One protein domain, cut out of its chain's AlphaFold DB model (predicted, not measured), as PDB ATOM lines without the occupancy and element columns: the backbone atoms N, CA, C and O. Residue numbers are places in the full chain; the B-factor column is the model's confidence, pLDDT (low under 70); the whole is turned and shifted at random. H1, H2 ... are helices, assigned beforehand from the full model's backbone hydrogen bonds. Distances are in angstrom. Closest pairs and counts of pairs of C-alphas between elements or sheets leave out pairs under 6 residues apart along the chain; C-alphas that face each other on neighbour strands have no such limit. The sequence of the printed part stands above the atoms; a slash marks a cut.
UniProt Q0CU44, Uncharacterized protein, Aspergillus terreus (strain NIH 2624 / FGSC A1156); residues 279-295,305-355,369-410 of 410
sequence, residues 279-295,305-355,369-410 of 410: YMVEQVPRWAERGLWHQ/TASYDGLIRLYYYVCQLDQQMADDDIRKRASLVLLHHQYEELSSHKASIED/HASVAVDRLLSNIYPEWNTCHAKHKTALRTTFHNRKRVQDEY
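Overview. This is residues 279 to 295, 305 to 355 and 369 to 410 of the 410 residues of an uncharacterized protein of Aspergillus terreus (strain NIH 2624 / FGSC A1156) (UniProt Q0CU44). The long helix H3 and H2 form a helical hairpin; H4 packs on H2, H5 crosses H4, and H1 lies apart at one end. The 110 printed residues hold five named helices, H1 to H5, and no named strand: all helix, mostly crossed. The whole is only just compact, close to loose, with a radius of gyration of the C-alphas of 15.5 A and spans of 49 by 34 by 32 A.

Arrangement. H3, residues 329 to 351, touches H2, residues 309 to 324, opposite ways at a shallow tilt of 20 degrees; their closest C-alphas, Leu 314 and Leu 339, are 5.4 A apart. H4, residues 369 to 381, touches H2 with residues 377 to 381 alone, at a steep tilt of 59 degrees; the closest C-alphas, Ile 312 and Leu 377, are 5.8 A apart. H5, residues 390 to 405, touches H4 only just about perpendicular, at 73 degrees; the closest C-alphas, Val 374 and Arg 397, are 7.3 A apart. H5 only just touches H3, with 3 pairs of C-alphas within 8 A, the closest being Leu 336 and Lys 404 at 6.9 A. H1, residues 279 to 290, touches no helix. Every O i to N i+4 pair is within hydrogen-bond range in H2, H3, H4 and H5, and 6 of 8 in H1.

Along the chain. H3 is 32.9 A long from C-alpha 329 at (-13.156, 38.006, -43.265). H5 ends with C-alpha 405 at (-4.261, 33.984, -31.478).

Size, cuts and confidence. Cuts leave gaps of 21.8 A between C-alphas 295 and 305 and 14.1 A between 355 and 369. Low confidence, pLDDT under 70, includes residues 349 to 355 and 404 to 410.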
ATOM      1  N   TYR A 279     -17.783  46.757 -48.729       74.31
ATOM      2  CA  TYR A 279     -17.657  45.337 -48.397       74.31
ATOM      3  C   TYR A 279     -19.008  44.724 -47.981       74.31
ATOM      4  O   TYR A 279     -19.405  43.685 -48.499       74.31
ATOM      5  N   MET A 280     -19.781  45.393 -47.118       71.62
ATOM      6  CA  MET A 280     -21.136  44.946 -46.762       71.62
ATOM      7  C   MET A 280     -22.072  44.874 -47.976       71.62
ATOM      8  O   MET A 280     -22.821  43.912 -48.100       71.62
ATOM      9  N   VAL A 281     -22.039  45.848 -48.890       78.06
ATOM     10  CA  VAL A 281     -22.858  45.827 -50.119       78.06
ATOM     11  C   VAL A 281     -22.475  44.665 -51.043       78.06
ATOM     12  O   VAL A 281     -23.357  44.072 -51.661       78.06
ATOM     13  N   GLU A 282     -21.194  44.305 -51.110       78.06
ATOM     14  CA  GLU A 282     -20.689  43.183 -51.913       78.06
ATOM     15  C   GLU A 282     -21.004  41.814 -51.277       78.06
ATOM     16  O   GLU A 282     -21.335  40.858 -51.982       78.06
ATOM     17  N   GLN A 283     -20.961  41.713 -49.945       72.69
ATOM     18  CA  GLN A 283     -21.127  40.445 -49.228       72.69
ATOM     19  C   GLN A 283     -22.576  40.142 -48.811       72.69
ATOM     20  O   GLN A 283     -22.982  38.980 -48.843       72.69
ATOM     21  N   VAL A 284     -23.409  41.143 -48.493       72.50
ATOM     22  CA  VAL A 284     -24.822  40.938 -48.099       72.50
ATOM     23  C   VAL A 284     -25.625  40.103 -49.116       72.50
ATOM     24  O   VAL A 284     -26.356  39.216 -48.671       72.50
ATOM     25  N   PRO A 285     -25.489  40.272 -50.449       75.75
ATOM     26  CA  PRO A 285     -26.143  39.395 -51.423       75.75
ATOM     27  C   PRO A 285     -25.697  37.929 -51.310       75.75
ATOM     28  O   PRO A 285     -26.540  37.034 -51.273       75.75
ATOM     29  N   ARG A 286     -24.386  37.676 -51.160       73.06
ATOM     30  CA  ARG A 286     -23.829  36.326 -50.924       73.06
ATOM     31  C   ARG A 286     -24.348  35.736 -49.612       73.06
ATOM     32  O   ARG A 286     -24.569  34.531 -49.513       73.06
ATOM     33  N   TRP A 287     -24.562  36.579 -48.604       72.69
ATOM     34  CA  TRP A 287     -25.092  36.170 -47.307       72.69
ATOM     35  C   TRP A 287     -26.589  35.876 -47.324       72.69
ATOM     36  O   TRP A 287     -27.019  34.957 -46.630       72.69
ATOM     37  N   ALA A 288     -27.363  36.606 -48.126       67.25
ATOM     38  CA  ALA A 288     -28.774  36.327 -48.354       67.25
ATOM     39  C   ALA A 288     -28.976  35.030 -49.158       67.25
ATOM     40  O   ALA A 288     -29.872  34.255 -48.836       67.25
ATOM     41  N   GLU A 289     -28.126  34.767 -50.157       70.38
ATOM     42  CA  GLU A 289     -28.170  33.541 -50.967       70.38
ATOM     43  C   GLU A 289     -27.764  32.294 -50.162       70.38
ATOM     44  O   GLU A 289     -28.444  31.271 -50.219       70.38
ATOM     45  N   ARG A 290     -26.655  32.361 -49.412       66.19
ATOM     46  CA  ARG A 290     -26.013  31.174 -48.810       66.19
ATOM     47  C   ARG A 290     -26.222  31.030 -47.299       66.19
ATOM     48  O   ARG A 290     -25.669  30.113 -46.691       66.19
ATOM     49  N   GLY A 291     -26.969  31.951 -46.684       63.41
ATOM     50  CA  GLY A 291     -27.057  32.122 -45.230       63.41
ATOM     51  C   GLY A 291     -25.758  32.682 -44.635       63.41
ATOM     52  O   GLY A 291     -24.674  32.430 -45.162       63.41
ATOM     53  N   LEU A 292     -25.831  33.448 -43.536       56.06
ATOM     54  CA  LEU A 292     -24.650  34.028 -42.852       56.06
ATOM     55  C   LEU A 292     -23.635  32.954 -42.415       56.06
ATOM     56  O   LEU A 292     -22.427  33.154 -42.466       56.06
ATOM     57  N   TRP A 293     -24.157  31.783 -42.077       59.66
ATOM     58  CA  TRP A 293     -23.436  30.534 -41.891       59.66
ATOM     59  C   TRP A 293     -24.001  29.581 -42.940       59.66
ATOM     60  O   TRP A 293     -25.224  29.544 -43.083       59.66
ATOM     61  N   HIS A 294     -23.160  28.868 -43.704       55.50
ATOM     62  CA  HIS A 294     -23.674  27.915 -44.696       55.50
ATOM     63  C   HIS A 294     -24.580  26.915 -43.979       55.50
ATOM     64  O   HIS A 294     -24.128  26.172 -43.111       55.50
ATOM     65  N   GLN A 295     -25.869  26.928 -44.322       49.31
ATOM     66  CA  GLN A 295     -26.901  26.162 -43.619       49.31
ATOM     67  C   GLN A 295     -26.910  24.688 -44.064       49.31
ATOM     68  O   GLN A 295     -27.960  24.054 -44.180       49.31
ATOM     69  N   THR A 305     -23.278  12.713 -27.605       46.59
ATOM     70  CA  THR A 305     -23.579  13.349 -26.312       46.59
ATOM     71  C   THR A 305     -22.324  14.007 -25.727       46.59
ATOM     72  O   THR A 305     -22.239  14.277 -24.527       46.59
ATOM     73  N   ALA A 306     -21.298  14.216 -26.554       53.69
ATOM     74  CA  ALA A 306     -19.996  14.650 -26.096       53.69
ATOM     75  C   ALA A 306     -20.014  16.154 -25.823       53.69
ATOM     76  O   ALA A 306     -20.322  16.958 -26.701       53.69
ATOM     77  N   SER A 307     -19.550  16.566 -24.638       67.88
ATOM     78  CA  SER A 307     -19.482  17.992 -24.276       67.88
ATOM     79  C   SER A 307     -18.626  18.842 -25.233       67.88
ATOM     80  O   SER A 307     -18.591  20.050 -25.086       67.88
ATOM     81  N   TYR A 308     -17.912  18.248 -26.193       71.19
ATOM     82  CA  TYR A 308     -17.088  18.949 -27.179       71.19
ATOM     83  C   TYR A 308     -17.792  19.195 -28.526       71.19
ATOM     84  O   TYR A 308     -17.203  19.845 -29.386       71.19
ATOM     85  N   ASP A 309     -19.024  18.714 -28.738       73.19
ATOM     86  CA  ASP A 309     -19.679  18.751 -30.057       73.19
ATOM     87  C   ASP A 309     -19.872  20.169 -30.610       73.19
ATOM     88  O   ASP A 309     -19.670  20.388 -31.804       73.19
ATOM     89  N   GLY A 310     -20.213  21.145 -29.762       74.88
ATOM     90  CA  GLY A 310     -20.304  22.555 -30.168       74.88
ATOM     91  C   GLY A 310     -18.965  23.091 -30.683       74.88
ATOM     92  O   GLY A 310     -18.898  23.707 -31.746       74.88
ATOM     93  N   LEU A 311     -17.872  22.768 -29.986       79.31
ATOM     94  CA  LEU A 311     -16.521  23.196 -30.347       79.31
ATOM     95  C   LEU A 311     -16.028  22.530 -31.641       79.31
ATOM     96  O   LEU A 311     -15.416  23.185 -32.483       79.31
ATOM     97  N   ILE A 312     -16.325  21.239 -31.815       79.19
ATOM     98  CA  ILE A 312     -15.997  20.471 -33.024       79.19
ATOM     99  C   ILE A 312     -16.726  21.059 -34.238       79.19
ATOM    100  O   ILE A 312     -16.081  21.330 -35.251       79.19
ATOM    101  N   ARG A 313     -18.037  21.333 -34.119       79.00
ATOM    102  CA  ARG A 313     -18.823  22.018 -35.163       79.00
ATOM    103  C   ARG A 313     -18.197  23.364 -35.524       79.00
ATOM    104  O   ARG A 313     -17.947  23.619 -36.696       79.00
ATOM    105  N   LEU A 314     -17.920  24.213 -34.534       78.00
ATOM    106  CA  LEU A 314     -17.390  25.560 -34.765       78.00
ATOM    107  C   LEU A 314     -16.001  25.545 -35.416       78.00
ATOM    108  O   LEU A 314     -15.763  26.312 -36.345       78.00
ATOM    109  N   TYR A 315     -15.102  24.642 -35.015       81.69
ATOM    110  CA  TYR A 315     -13.794  24.526 -35.667       81.69
ATOM    111  C   TYR A 315     -13.907  23.979 -37.095       81.69
ATOM    112  O   TYR A 315     -13.179  24.426 -37.984       81.69
ATOM    113  N   TYR A 316     -14.832  23.045 -37.337       79.12
ATOM    114  CA  TYR A 316     -15.135  22.572 -38.685       79.12
ATOM    115  C   TYR A 316     -15.665  23.712 -39.572       79.12
ATOM    116  O   TYR A 316     -15.153  23.890 -40.675       79.12
ATOM    117  N   TYR A 317     -16.570  24.560 -39.065       76.50
ATOM    118  CA  TYR A 317     -17.027  25.765 -39.771       76.50
ATOM    119  C   TYR A 317     -15.889  26.750 -40.074       76.50
ATOM    120  O   TYR A 317     -15.803  27.230 -41.200       76.50
ATOM    121  N   VAL A 318     -14.978  27.011 -39.127       79.44
ATOM    122  CA  VAL A 318     -13.771  27.829 -39.379       79.44
ATOM    123  C   VAL A 318     -12.934  27.230 -40.519       79.44
ATOM    124  O   VAL A 318     -12.474  27.956 -41.397       79.44
ATOM    125  N   CYS A 319     -12.767  25.903 -40.548       77.69
ATOM    126  CA  CYS A 319     -12.026  25.223 -41.611       77.69
ATOM    127  C   CYS A 319     -12.751  25.247 -42.966       77.69
ATOM    128  O   CYS A 319     -12.086  25.387 -43.990       77.69
ATOM    129  N   GLN A 320     -14.084  25.139 -42.993       75.38
ATOM    130  CA  GLN A 320     -14.875  25.280 -44.219       75.38
ATOM    131  C   GLN A 320     -14.830  26.713 -44.761       75.38
ATOM    132  O   GLN A 320     -14.654  26.888 -45.963       75.38
ATOM    133  N   LEU A 321     -14.933  27.732 -43.900       73.00
ATOM    134  CA  LEU A 321     -14.818  29.136 -44.305       73.00
ATOM    135  C   LEU A 321     -13.436  29.423 -44.909       73.00
ATOM    136  O   LEU A 321     -13.370  29.962 -46.009       73.00
ATOM    137  N   ASP A 322     -12.354  28.953 -44.278       74.75
ATOM    138  CA  ASP A 322     -10.990  29.034 -44.830       74.75
ATOM    139  C   ASP A 322     -10.841  28.354 -46.214       74.75
ATOM    140  O   ASP A 322      -9.948  28.725 -46.973       74.75
ATOM    141  N   GLN A 323     -11.676  27.361 -46.551       73.25
ATOM    142  CA  GLN A 323     -11.610  26.616 -47.820       73.25
ATOM    143  C   GLN A 323     -12.556  27.145 -48.909       73.25
ATOM    144  O   GLN A 323     -12.202  27.122 -50.085       73.25
ATOM    145  N   GLN A 324     -13.768  27.572 -48.544       66.19
ATOM    146  CA  GLN A 324     -14.844  27.928 -49.481       66.19
ATOM    147  C   GLN A 324     -15.070  29.439 -49.615       66.19
ATOM    148  O   GLN A 324     -15.637  29.887 -50.612       66.19
ATOM    149  N   MET A 325     -14.684  30.217 -48.601       63.50
ATOM    150  CA  MET A 325     -14.955  31.654 -48.478       63.50
ATOM    151  C   MET A 325     -13.758  32.361 -47.825       63.50
ATOM    152  O   MET A 325     -13.906  33.106 -46.858       63.50
ATOM    153  N   ALA A 326     -12.554  32.101 -48.346       67.38
ATOM    154  CA  ALA A 326     -11.307  32.695 -47.855       67.38
ATOM    155  C   ALA A 326     -11.272  34.236 -47.960       67.38
ATOM    156  O   ALA A 326     -10.388  34.862 -47.385       67.38
ATOM    157  N   ASP A 327     -12.226  34.817 -48.692       71.31
ATOM    158  CA  ASP A 327     -12.465  36.242 -48.901       71.31
ATOM    159  C   ASP A 327     -13.584  36.828 -48.010       71.31
ATOM    160  O   ASP A 327     -13.935  37.996 -48.169       71.31
ATOM    161  N   ASP A 328     -14.171  36.038 -47.098       73.56
ATOM    162  CA  ASP A 328     -15.189  36.500 -46.146       73.56
ATOM    163  C   ASP A 328     -14.629  36.642 -44.719       73.56
ATOM    164  O   ASP A 328     -14.919  35.860 -43.802       73.56
ATOM    165  N   ASP A 329     -13.818  37.684 -44.533       72.44
ATOM    166  CA  ASP A 329     -13.156  38.006 -43.265       72.44
ATOM    167  C   ASP A 329     -14.142  38.249 -42.113       72.44
ATOM    168  O   ASP A 329     -13.832  37.942 -40.959       72.44
ATOM    169  N   ILE A 330     -15.357  38.737 -42.397       74.62
ATOM    170  CA  ILE A 330     -16.386  38.956 -41.369       74.62
ATOM    171  C   ILE A 330     -16.904  37.617 -40.832       74.62
ATOM    172  O   ILE A 330     -16.898  37.414 -39.614       74.62
ATOM    173  N   ARG A 331     -17.295  36.670 -41.699       73.69
ATOM    174  CA  ARG A 331     -17.685  35.317 -41.248       73.69
ATOM    175  C   ARG A 331     -16.542  34.610 -40.542       73.69
ATOM    176  O   ARG A 331     -16.752  33.956 -39.520       73.69
ATOM    177  N   LYS A 332     -15.326  34.736 -41.071       77.38
ATOM    178  CA  LYS A 332     -14.126  34.159 -40.471       77.38
ATOM    179  C   LYS A 332     -13.885  34.709 -39.065       77.38
ATOM    180  O   LYS A 332     -13.808  33.924 -38.124       77.38
ATOM    181  N   ARG A 333     -13.877  36.034 -38.869       75.19
ATOM    182  CA  ARG A 333     -13.704  36.641 -37.538       75.19
ATOM    183  C   ARG A 333     -14.840  36.246 -36.590       75.19
ATOM    184  O   ARG A 333     -14.567  35.841 -35.464       75.19
ATOM    185  N   ALA A 334     -16.093  36.266 -37.043       72.50
ATOM    186  CA  ALA A 334     -17.233  35.887 -36.208       72.50
ATOM    187  C   ALA A 334     -17.246  34.382 -35.842       72.50
ATOM    188  O   ALA A 334     -17.550  34.038 -34.701       72.50
ATOM    189  N   SER A 335     -16.844  33.476 -36.744       76.50
ATOM    190  CA  SER A 335     -16.696  32.042 -36.424       76.50
ATOM    191  C   SER A 335     -15.550  31.772 -35.446       76.50
ATOM    192  O   SER A 335     -15.702  30.930 -34.561       76.50
ATOM    193  N   LEU A 336     -14.444  32.521 -35.532       77.19
ATOM    194  CA  LEU A 336     -13.363  32.476 -34.541       77.19
ATOM    195  C   LEU A 336     -13.821  32.994 -33.167       77.19
ATOM    196  O   LEU A 336     -13.471  32.397 -32.152       77.19
ATOM    197  N   VAL A 337     -14.650  34.045 -33.110       74.69
ATOM    198  CA  VAL A 337     -15.261  34.537 -31.857       74.69
ATOM    199  C   VAL A 337     -16.154  33.472 -31.223       74.69
ATOM    200  O   VAL A 337     -15.991  33.172 -30.042       74.69
ATOM    201  N   LEU A 338     -17.029  32.829 -32.003       74.69
ATOM    202  CA  LEU A 338     -17.862  31.730 -31.509       74.69
ATOM    203  C   LEU A 338     -17.018  30.530 -31.044       74.69
ATOM    204  O   LEU A 338     -17.263  29.989 -29.967       74.69
ATOM    205  N   LEU A 339     -15.992  30.141 -31.812       79.25
ATOM    206  CA  LEU A 339     -15.058  29.068 -31.451       79.25
ATOM    207  C   LEU A 339     -14.335  29.362 -30.126       79.25
ATOM    208  O   LEU A 339     -14.211  28.470 -29.287       79.25
ATOM    209  N   HIS A 340     -13.867  30.597 -29.936       76.50
ATOM    210  CA  HIS A 340     -13.222  31.039 -28.702       76.50
ATOM    211  C   HIS A 340     -14.197  30.993 -27.529       76.50
ATOM    212  O   HIS A 340     -13.884  30.392 -26.506       76.50
ATOM    213  N   HIS A 341     -15.389  31.574 -27.680       74.25
ATOM    214  CA  HIS A 341     -16.400  31.593 -26.628       74.25
ATOM    215  C   HIS A 341     -16.748  30.172 -26.165       74.25
ATOM    216  O   HIS A 341     -16.642  29.864 -24.979       74.25
ATOM    217  N   GLN A 342     -17.021  29.268 -27.110       76.62
ATOM    218  CA  GLN A 342     -17.308  27.868 -26.808       76.62
ATOM    219  C   GLN A 342     -16.122  27.148 -26.139       76.62
ATOM    220  O   GLN A 342     -16.322  26.262 -25.310       76.62
ATOM    221  N   TYR A 343     -14.884  27.509 -26.486       79.00
ATOM    222  CA  TYR A 343     -13.681  26.967 -25.854       79.00
ATOM    223  C   TYR A 343     -13.546  27.421 -24.391       79.00
ATOM    224  O   TYR A 343     -13.223  26.603 -23.525       79.00
ATOM    225  N   GLU A 344     -13.807  28.697 -24.102       79.88
ATOM    226  CA  GLU A 344     -13.749  29.242 -22.741       79.88
ATOM    227  C   GLU A 344     -14.894  28.703 -21.869       79.88
ATOM    228  O   GLU A 344     -14.653  28.318 -20.724       79.88
ATOM    229  N   GLU A 345     -16.110  28.545 -22.412       76.62
ATOM    230  CA  GLU A 345     -17.219  27.867 -21.719       76.62
ATOM    231  C   GLU A 345     -16.845  26.442 -21.288       76.62
ATOM    232  O   GLU A 345     -17.081  26.052 -20.142       76.62
ATOM    233  N   LEU A 346     -16.227  25.670 -22.189       74.56
ATOM    234  CA  LEU A 346     -15.816  24.287 -21.929       74.56
ATOM    235  C   LEU A 346     -14.627  24.174 -20.978       74.56
ATOM    236  O   LEU A 346     -14.534  23.192 -20.238       74.56
ATOM    237  N   SER A 347     -13.737  25.164 -20.992       73.75
ATOM    238  CA  SER A 347     -12.637  25.272 -20.034       73.75
ATOM    239  C   SER A 347     -13.178  25.597 -18.636       73.75
ATOM    240  O   SER A 347     -12.814  24.936 -17.665       73.75
ATOM    241  N   SER A 348     -14.137  26.524 -18.554       72.25
ATOM    242  CA  SER A 348     -14.781  26.959 -17.309       72.25
ATOM    243  C   SER A 348     -15.646  25.858 -16.679       72.25
ATOM    244  O   SER A 348     -15.528  25.580 -15.489       72.25
ATOM    245  N   HIS A 349     -16.472  25.167 -17.475       67.44
ATOM    246  CA  HIS A 349     -17.332  24.089 -16.971       67.44
ATOM    247  C   HIS A 349     -16.538  22.894 -16.428       67.44
ATOM    248  O   HIS A 349     -16.982  22.247 -15.485       67.44
ATOM    249  N   LYS A 350     -15.367  22.577 -16.998       61.56
ATOM    250  CA  LYS A 350     -14.571  21.420 -16.548       61.56
ATOM    251  C   LYS A 350     -13.770  21.701 -15.285       61.56
ATOM    252  O   LYS A 350     -13.684  20.805 -14.451       61.56
ATOM    253  N   ALA A 351     -13.319  22.940 -15.083       55.97
ATOM    254  CA  ALA A 351     -12.766  23.372 -13.799       55.97
ATOM    255  C   ALA A 351     -13.751  23.149 -12.629       55.97
ATOM    256  O   ALA A 351     -13.318  22.849 -11.527       55.97
ATOM    257  N   SER A 352     -15.066  23.213 -12.881       53.38
ATOM    258  CA  SER A 352     -16.111  22.942 -11.879       53.38
ATOM    259  C   SER A 352     -16.488  21.459 -11.708       53.38
ATOM    260  O   SER A 352     -17.220  21.136 -10.775       53.38
ATOM    261  N   ILE A 353     -16.069  20.560 -12.607       51.75
ATOM    262  CA  ILE A 353     -16.433  19.124 -12.569       51.75
ATOM    263  C   ILE A 353     -15.277  18.271 -12.025       51.75
ATOM    264  O   ILE A 353     -15.511  17.212 -11.443       51.75
ATOM    265  N   GLU A 354     -14.031  18.724 -12.176       50.84
ATOM    266  CA  GLU A 354     -12.845  17.987 -11.716       50.84
ATOM    267  C   GLU A 354     -12.691  17.947 -10.178       50.84
ATOM    268  O   GLU A 354     -11.956  17.096  -9.681       50.84
ATOM    269  N   ASP A 355     -13.473  18.735  -9.428       49.25
ATOM    270  CA  ASP A 355     -13.659  18.575  -7.972       49.25
ATOM    271  C   ASP A 355     -14.475  17.317  -7.588       49.25
ATOM    272  O   ASP A 355     -14.483  16.929  -6.418       49.25
ATOM    273  N   HIS A 369      -5.149  20.817 -19.469       66.25
ATOM    274  CA  HIS A 369      -6.426  20.253 -19.937       66.25
ATOM    275  C   HIS A 369      -6.850  20.833 -21.301       66.25
ATOM    276  O   HIS A 369      -7.360  20.109 -22.158       66.25
ATOM    277  N   ALA A 370      -6.486  22.095 -21.557       69.25
ATOM    278  CA  ALA A 370      -6.485  22.757 -22.863       69.25
ATOM    279  C   ALA A 370      -5.914  21.889 -24.004       69.25
ATOM    280  O   ALA A 370      -6.556  21.690 -25.034       69.25
ATOM    281  N   SER A 371      -4.721  21.313 -23.813       78.44
ATOM    282  CA  SER A 371      -4.059  20.471 -24.821       78.44
ATOM    283  C   SER A 371      -4.800  19.156 -25.064       78.44
ATOM    284  O   SER A 371      -4.777  18.639 -26.177       78.44
ATOM    285  N   VAL A 372      -5.467  18.609 -24.043       79.31
ATOM    286  CA  VAL A 372      -6.272  17.382 -24.168       79.31
ATOM    287  C   VAL A 372      -7.597  17.666 -24.881       79.31
ATOM    288  O   VAL A 372      -8.033  16.855 -25.695       79.31
ATOM    289  N   ALA A 373      -8.217  18.822 -24.633       75.38
ATOM    290  CA  ALA A 373      -9.398  19.274 -25.367       75.38
ATOM    291  C   ALA A 373      -9.092  19.478 -26.862       75.38
ATOM    292  O   ALA A 373      -9.818  18.959 -27.709       75.38
ATOM    293  N   VAL A 374      -7.981  20.152 -27.186       82.50
ATOM    294  CA  VAL A 374      -7.519  20.335 -28.574       82.50
ATOM    295  C   VAL A 374      -7.171  18.994 -29.229       82.50
ATOM    296  O   VAL A 374      -7.590  18.754 -30.356       82.50
ATOM    297  N   ASP A 375      -6.488  18.081 -28.530       86.12
ATOM    298  CA  ASP A 375      -6.189  16.738 -29.054       86.12
ATOM    299  C   ASP A 375      -7.455  15.936 -29.392       86.12
ATOM    300  O   ASP A 375      -7.488  15.278 -30.430       86.12
ATOM    301  N   ARG A 376      -8.493  15.998 -28.543       82.12
ATOM    302  CA  ARG A 376      -9.789  15.326 -28.770       82.12
ATOM    303  C   ARG A 376     -10.586  15.956 -29.911       82.12
ATOM    304  O   ARG A 376     -11.253  15.252 -30.664       82.12
ATOM    305  N   LEU A 377     -10.523  17.278 -30.052       83.56
ATOM    306  CA  LEU A 377     -11.146  17.976 -31.173       83.56
ATOM    307  C   LEU A 377     -10.462  17.601 -32.492       83.56
ATOM    308  O   LEU A 377     -11.136  17.212 -33.443       83.56
ATOM    309  N   LEU A 378      -9.129  17.650 -32.539       86.31
ATOM    310  CA  LEU A 378      -8.371  17.290 -33.736       86.31
ATOM    311  C   LEU A 378      -8.531  15.798 -34.078       86.31
ATOM    312  O   LEU A 378      -8.655  15.474 -35.255       86.31
ATOM    313  N   SER A 379      -8.642  14.901 -33.086       86.00
ATOM    314  CA  SER A 379      -8.904  13.474 -33.340       86.00
ATOM    315  C   SER A 379     -10.262  13.177 -33.967       86.00
ATOM    316  O   SER A 379     -10.404  12.156 -34.631       86.00
ATOM    317  N   ASN A 380     -11.252  14.044 -33.753       79.88
ATOM    318  CA  ASN A 380     -12.596  13.873 -34.306       79.88
ATOM    319  C   ASN A 380     -12.742  14.482 -35.709       79.88
ATOM    320  O   ASN A 380     -13.687  14.146 -36.417       79.88
ATOM    321  N   ILE A 381     -11.829  15.375 -36.104       80.25
ATOM    322  CA  ILE A 381     -11.889  16.121 -37.372       80.25
ATOM    323  C   ILE A 381     -10.923  15.545 -38.415       80.25
ATOM    324  O   ILE A 381     -11.236  15.560 -39.602       80.25
ATOM    325  N   TYR A 382      -9.790  14.995 -37.978       83.25
ATOM    326  CA  TYR A 382      -8.783  14.360 -38.828       83.25
ATOM    327  C   TYR A 382      -8.773  12.843 -38.550       83.25
ATOM    328  O   TYR A 382      -8.216  12.429 -37.529       83.25
ATOM    329  N   PRO A 383      -9.383  11.986 -39.396       84.75
ATOM    330  CA  PRO A 383      -9.427  10.531 -39.180       84.75
ATOM    331  C   PRO A 383      -8.039   9.889 -39.034       84.75
ATOM    332  O   PRO A 383      -7.844   8.935 -38.279       84.75
ATOM    333  N   GLU A 384      -7.048  10.450 -39.723       87.75
ATOM    334  CA  GLU A 384      -5.640  10.082 -39.658       87.75
ATOM    335  C   GLU A 384      -4.949  10.517 -38.359       87.75
ATOM    336  O   GLU A 384      -3.794  10.166 -38.141       87.75
ATOM    337  N   TRP A 385      -5.611  11.250 -37.456       89.19
ATOM    338  CA  TRP A 385      -4.988  11.751 -36.230       89.19
ATOM    339  C   TRP A 385      -4.319  10.646 -35.416       89.19
ATOM    340  O   TRP A 385      -3.209  10.830 -34.930       89.19
ATOM    341  N   ASN A 386      -4.920   9.466 -35.284       88.38
ATOM    342  CA  ASN A 386      -4.306   8.405 -34.483       88.38
ATOM    343  C   ASN A 386      -3.051   7.808 -35.150       88.38
ATOM    344  O   ASN A 386      -2.081   7.525 -34.447       88.38
ATOM    345  N   THR A 387      -3.012   7.727 -36.483       91.19
ATOM    346  CA  THR A 387      -1.883   7.200 -37.278       91.19
ATOM    347  C   THR A 387      -0.836   8.263 -37.652       91.19
ATOM    348  O   THR A 387       0.289   7.935 -38.023       91.19
ATOM    349  N   CYS A 388      -1.180   9.541 -37.511       89.75
ATOM    350  CA  CYS A 388      -0.378  10.707 -37.859       89.75
ATOM    351  C   CYS A 388       0.910  10.840 -37.016       89.75
ATOM    352  O   CYS A 388       0.904  10.735 -35.782       89.75
ATOM    353  N   HIS A 389       2.026  11.137 -37.694       93.31
ATOM    354  CA  HIS A 389       3.332  11.375 -37.074       93.31
ATOM    355  C   HIS A 389       3.332  12.609 -36.155       93.31
ATOM    356  O   HIS A 389       2.697  13.626 -36.441       93.31
ATOM    357  N   ALA A 390       4.146  12.573 -35.093       89.88
ATOM    358  CA  ALA A 390       4.220  13.634 -34.083       89.88
ATOM    359  C   ALA A 390       4.425  15.049 -34.665       89.88
ATOM    360  O   ALA A 390       3.785  15.994 -34.206       89.88
ATOM    361  N   LYS A 391       5.245  15.198 -35.719       90.69
ATOM    362  CA  LYS A 391       5.475  16.485 -36.403       90.69
ATOM    363  C   LYS A 391       4.189  17.079 -36.994       90.69
ATOM    364  O   LYS A 391       3.963  18.279 -36.867       90.69
ATOM    365  N   HIS A 392       3.339  16.255 -37.607       88.06
ATOM    366  CA  HIS A 392       2.089  16.718 -38.214       88.06
ATOM    367  C   HIS A 392       1.014  16.999 -37.147       88.06
ATOM    368  O   HIS A 392       0.347  18.028 -37.235       88.06
ATOM    369  N   LYS A 393       0.960  16.221 -36.051       90.38
ATOM    370  CA  LYS A 393       0.153  16.563 -34.856       90.38
ATOM    371  C   LYS A 393       0.517  17.932 -34.288       90.38
ATOM    372  O   LYS A 393      -0.364  18.730 -33.986       90.38
ATOM    373  N   THR A 394       1.812  18.218 -34.151       89.81
ATOM    374  CA  THR A 394       2.286  19.531 -33.695       89.81
ATOM    375  C   THR A 394       1.902  20.635 -34.678       89.81
ATOM    376  O   THR A 394       1.371  21.646 -34.238       89.81
ATOM    377  N   ALA A 395       2.053  20.428 -35.991       89.19
ATOM    378  CA  ALA A 395       1.629  21.406 -36.997       89.19
ATOM    379  C   ALA A 395       0.119  21.725 -36.930       89.19
ATOM    380  O   ALA A 395      -0.260  22.896 -36.969       89.19
ATOM    381  N   LEU A 396      -0.741  20.714 -36.762       87.75
ATOM    382  CA  LEU A 396      -2.190  20.900 -36.603       87.75
ATOM    383  C   LEU A 396      -2.539  21.664 -35.314       87.75
ATOM    384  O   LEU A 396      -3.355  22.585 -35.355       87.75
ATOM    385  N   ARG A 397      -1.872  21.366 -34.187       88.00
ATOM    386  CA  ARG A 397      -2.013  22.143 -32.937       88.00
ATOM    387  C   ARG A 397      -1.553  23.587 -33.102       88.00
ATOM    388  O   ARG A 397      -2.260  24.493 -32.681       88.00
ATOM    389  N   THR A 398      -0.400  23.822 -33.727       87.56
ATOM    390  CA  THR A 398       0.089  25.177 -34.012       87.56
ATOM    391  C   THR A 398      -0.892  25.926 -34.910       87.56
ATOM    392  O   THR A 398      -1.209  27.071 -34.627       87.56
ATOM    393  N   THR A 399      -1.469  25.272 -35.922       84.75
ATOM    394  CA  THR A 399      -2.510  25.868 -36.777       84.75
ATOM    395  C   THR A 399      -3.772  26.215 -35.977       84.75
ATOM    396  O   THR A 399      -4.311  27.306 -36.140       84.75
ATOM    397  N   PHE A 400      -4.221  25.337 -35.070       83.75
ATOM    398  CA  PHE A 400      -5.325  25.620 -34.142       83.75
ATOM    399  C   PHE A 400      -5.023  26.839 -33.252       83.75
ATOM    400  O   PHE A 400      -5.820  27.772 -33.190       83.75
ATOM    401  N   HIS A 401      -3.863  26.862 -32.590       80.50
ATOM    402  CA  HIS A 401      -3.495  27.943 -31.673       80.50
ATOM    403  C   HIS A 401      -3.225  29.271 -32.386       80.50
ATOM    404  O   HIS A 401      -3.604  30.310 -31.858       80.50
ATOM    405  N   ASN A 402      -2.646  29.252 -33.589       78.19
ATOM    406  CA  ASN A 402      -2.469  30.451 -34.407       78.19
ATOM    407  C   ASN A 402      -3.830  31.011 -34.841       78.19
ATOM    408  O   ASN A 402      -4.060  32.206 -34.697       78.19
ATOM    409  N   ARG A 403      -4.769  30.154 -35.278       70.31
ATOM    410  CA  ARG A 403      -6.152  30.571 -35.579       70.31
ATOM    411  C   ARG A 403      -6.860  31.186 -34.360       70.31
ATOM    412  O   ARG A 403      -7.591  32.149 -34.549       70.31
ATOM    413  N   LYS A 404      -6.613  30.698 -33.131       67.75
ATOM    414  CA  LYS A 404      -7.094  31.362 -31.897       67.75
ATOM    415  C   LYS A 404      -6.407  32.722 -31.678       67.75
ATOM    416  O   LYS A 404      -7.089  33.714 -31.461       67.75
ATOM    417  N   ARG A 405      -5.072  32.783 -31.772       64.19
ATOM    418  CA  ARG A 405      -4.261  33.984 -31.478       64.19
ATOM    419  C   ARG A 405      -4.469  35.175 -32.407       64.19
ATOM    420  O   ARG A 405      -4.194  36.291 -31.995       64.19
ATOM    421  N   VAL A 406      -4.998  34.975 -33.614       55.62
ATOM    422  CA  VAL A 406      -5.388  36.082 -34.516       55.62
ATOM    423  C   VAL A 406      -6.509  36.966 -33.915       55.62
ATOM    424  O   VAL A 406      -6.860  37.988 -34.490       55.62
ATOM    425  N   GLN A 407      -7.044  36.628 -32.734       48.50
ATOM    426  CA  GLN A 407      -7.912  37.499 -31.928       48.50
ATOM    427  C   GLN A 407      -7.187  38.356 -30.878       48.50
ATOM    428  O   GLN A 407      -7.798  39.293 -30.381       48.50
ATOM    429  N   ASP A 408      -5.944  38.030 -30.512       40.59
ATOM    430  CA  ASP A 408      -5.213  38.709 -29.426       40.59
ATOM    431  C   ASP A 408      -4.274  39.817 -29.956       40.59
ATOM    432  O   ASP A 408      -3.816  40.665 -29.192       40.59
ATOM    433  N   GLU A 409      -3.967  39.803 -31.260       38.16
ATOM    434  CA  GLU A 409      -3.081  40.765 -31.946       38.16
ATOM    435  C   GLU A 409      -3.846  41.804 -32.814       38.16
ATOM    436  O   GLU A 409      -3.198  42.617 -33.474       38.16
ATOM    437  N   TYR A 410      -5.197  41.796 -32.814       38.50
ATOM    438  CA  TYR A 410      -6.097  42.633 -33.650       38.50
ATOM    439  C   TYR A 410      -7.457  42.945 -32.996       38.50
ATOM    440  O   TYR A 410      -8.200  43.788 -33.559       38.50
TER     441      TYR A 410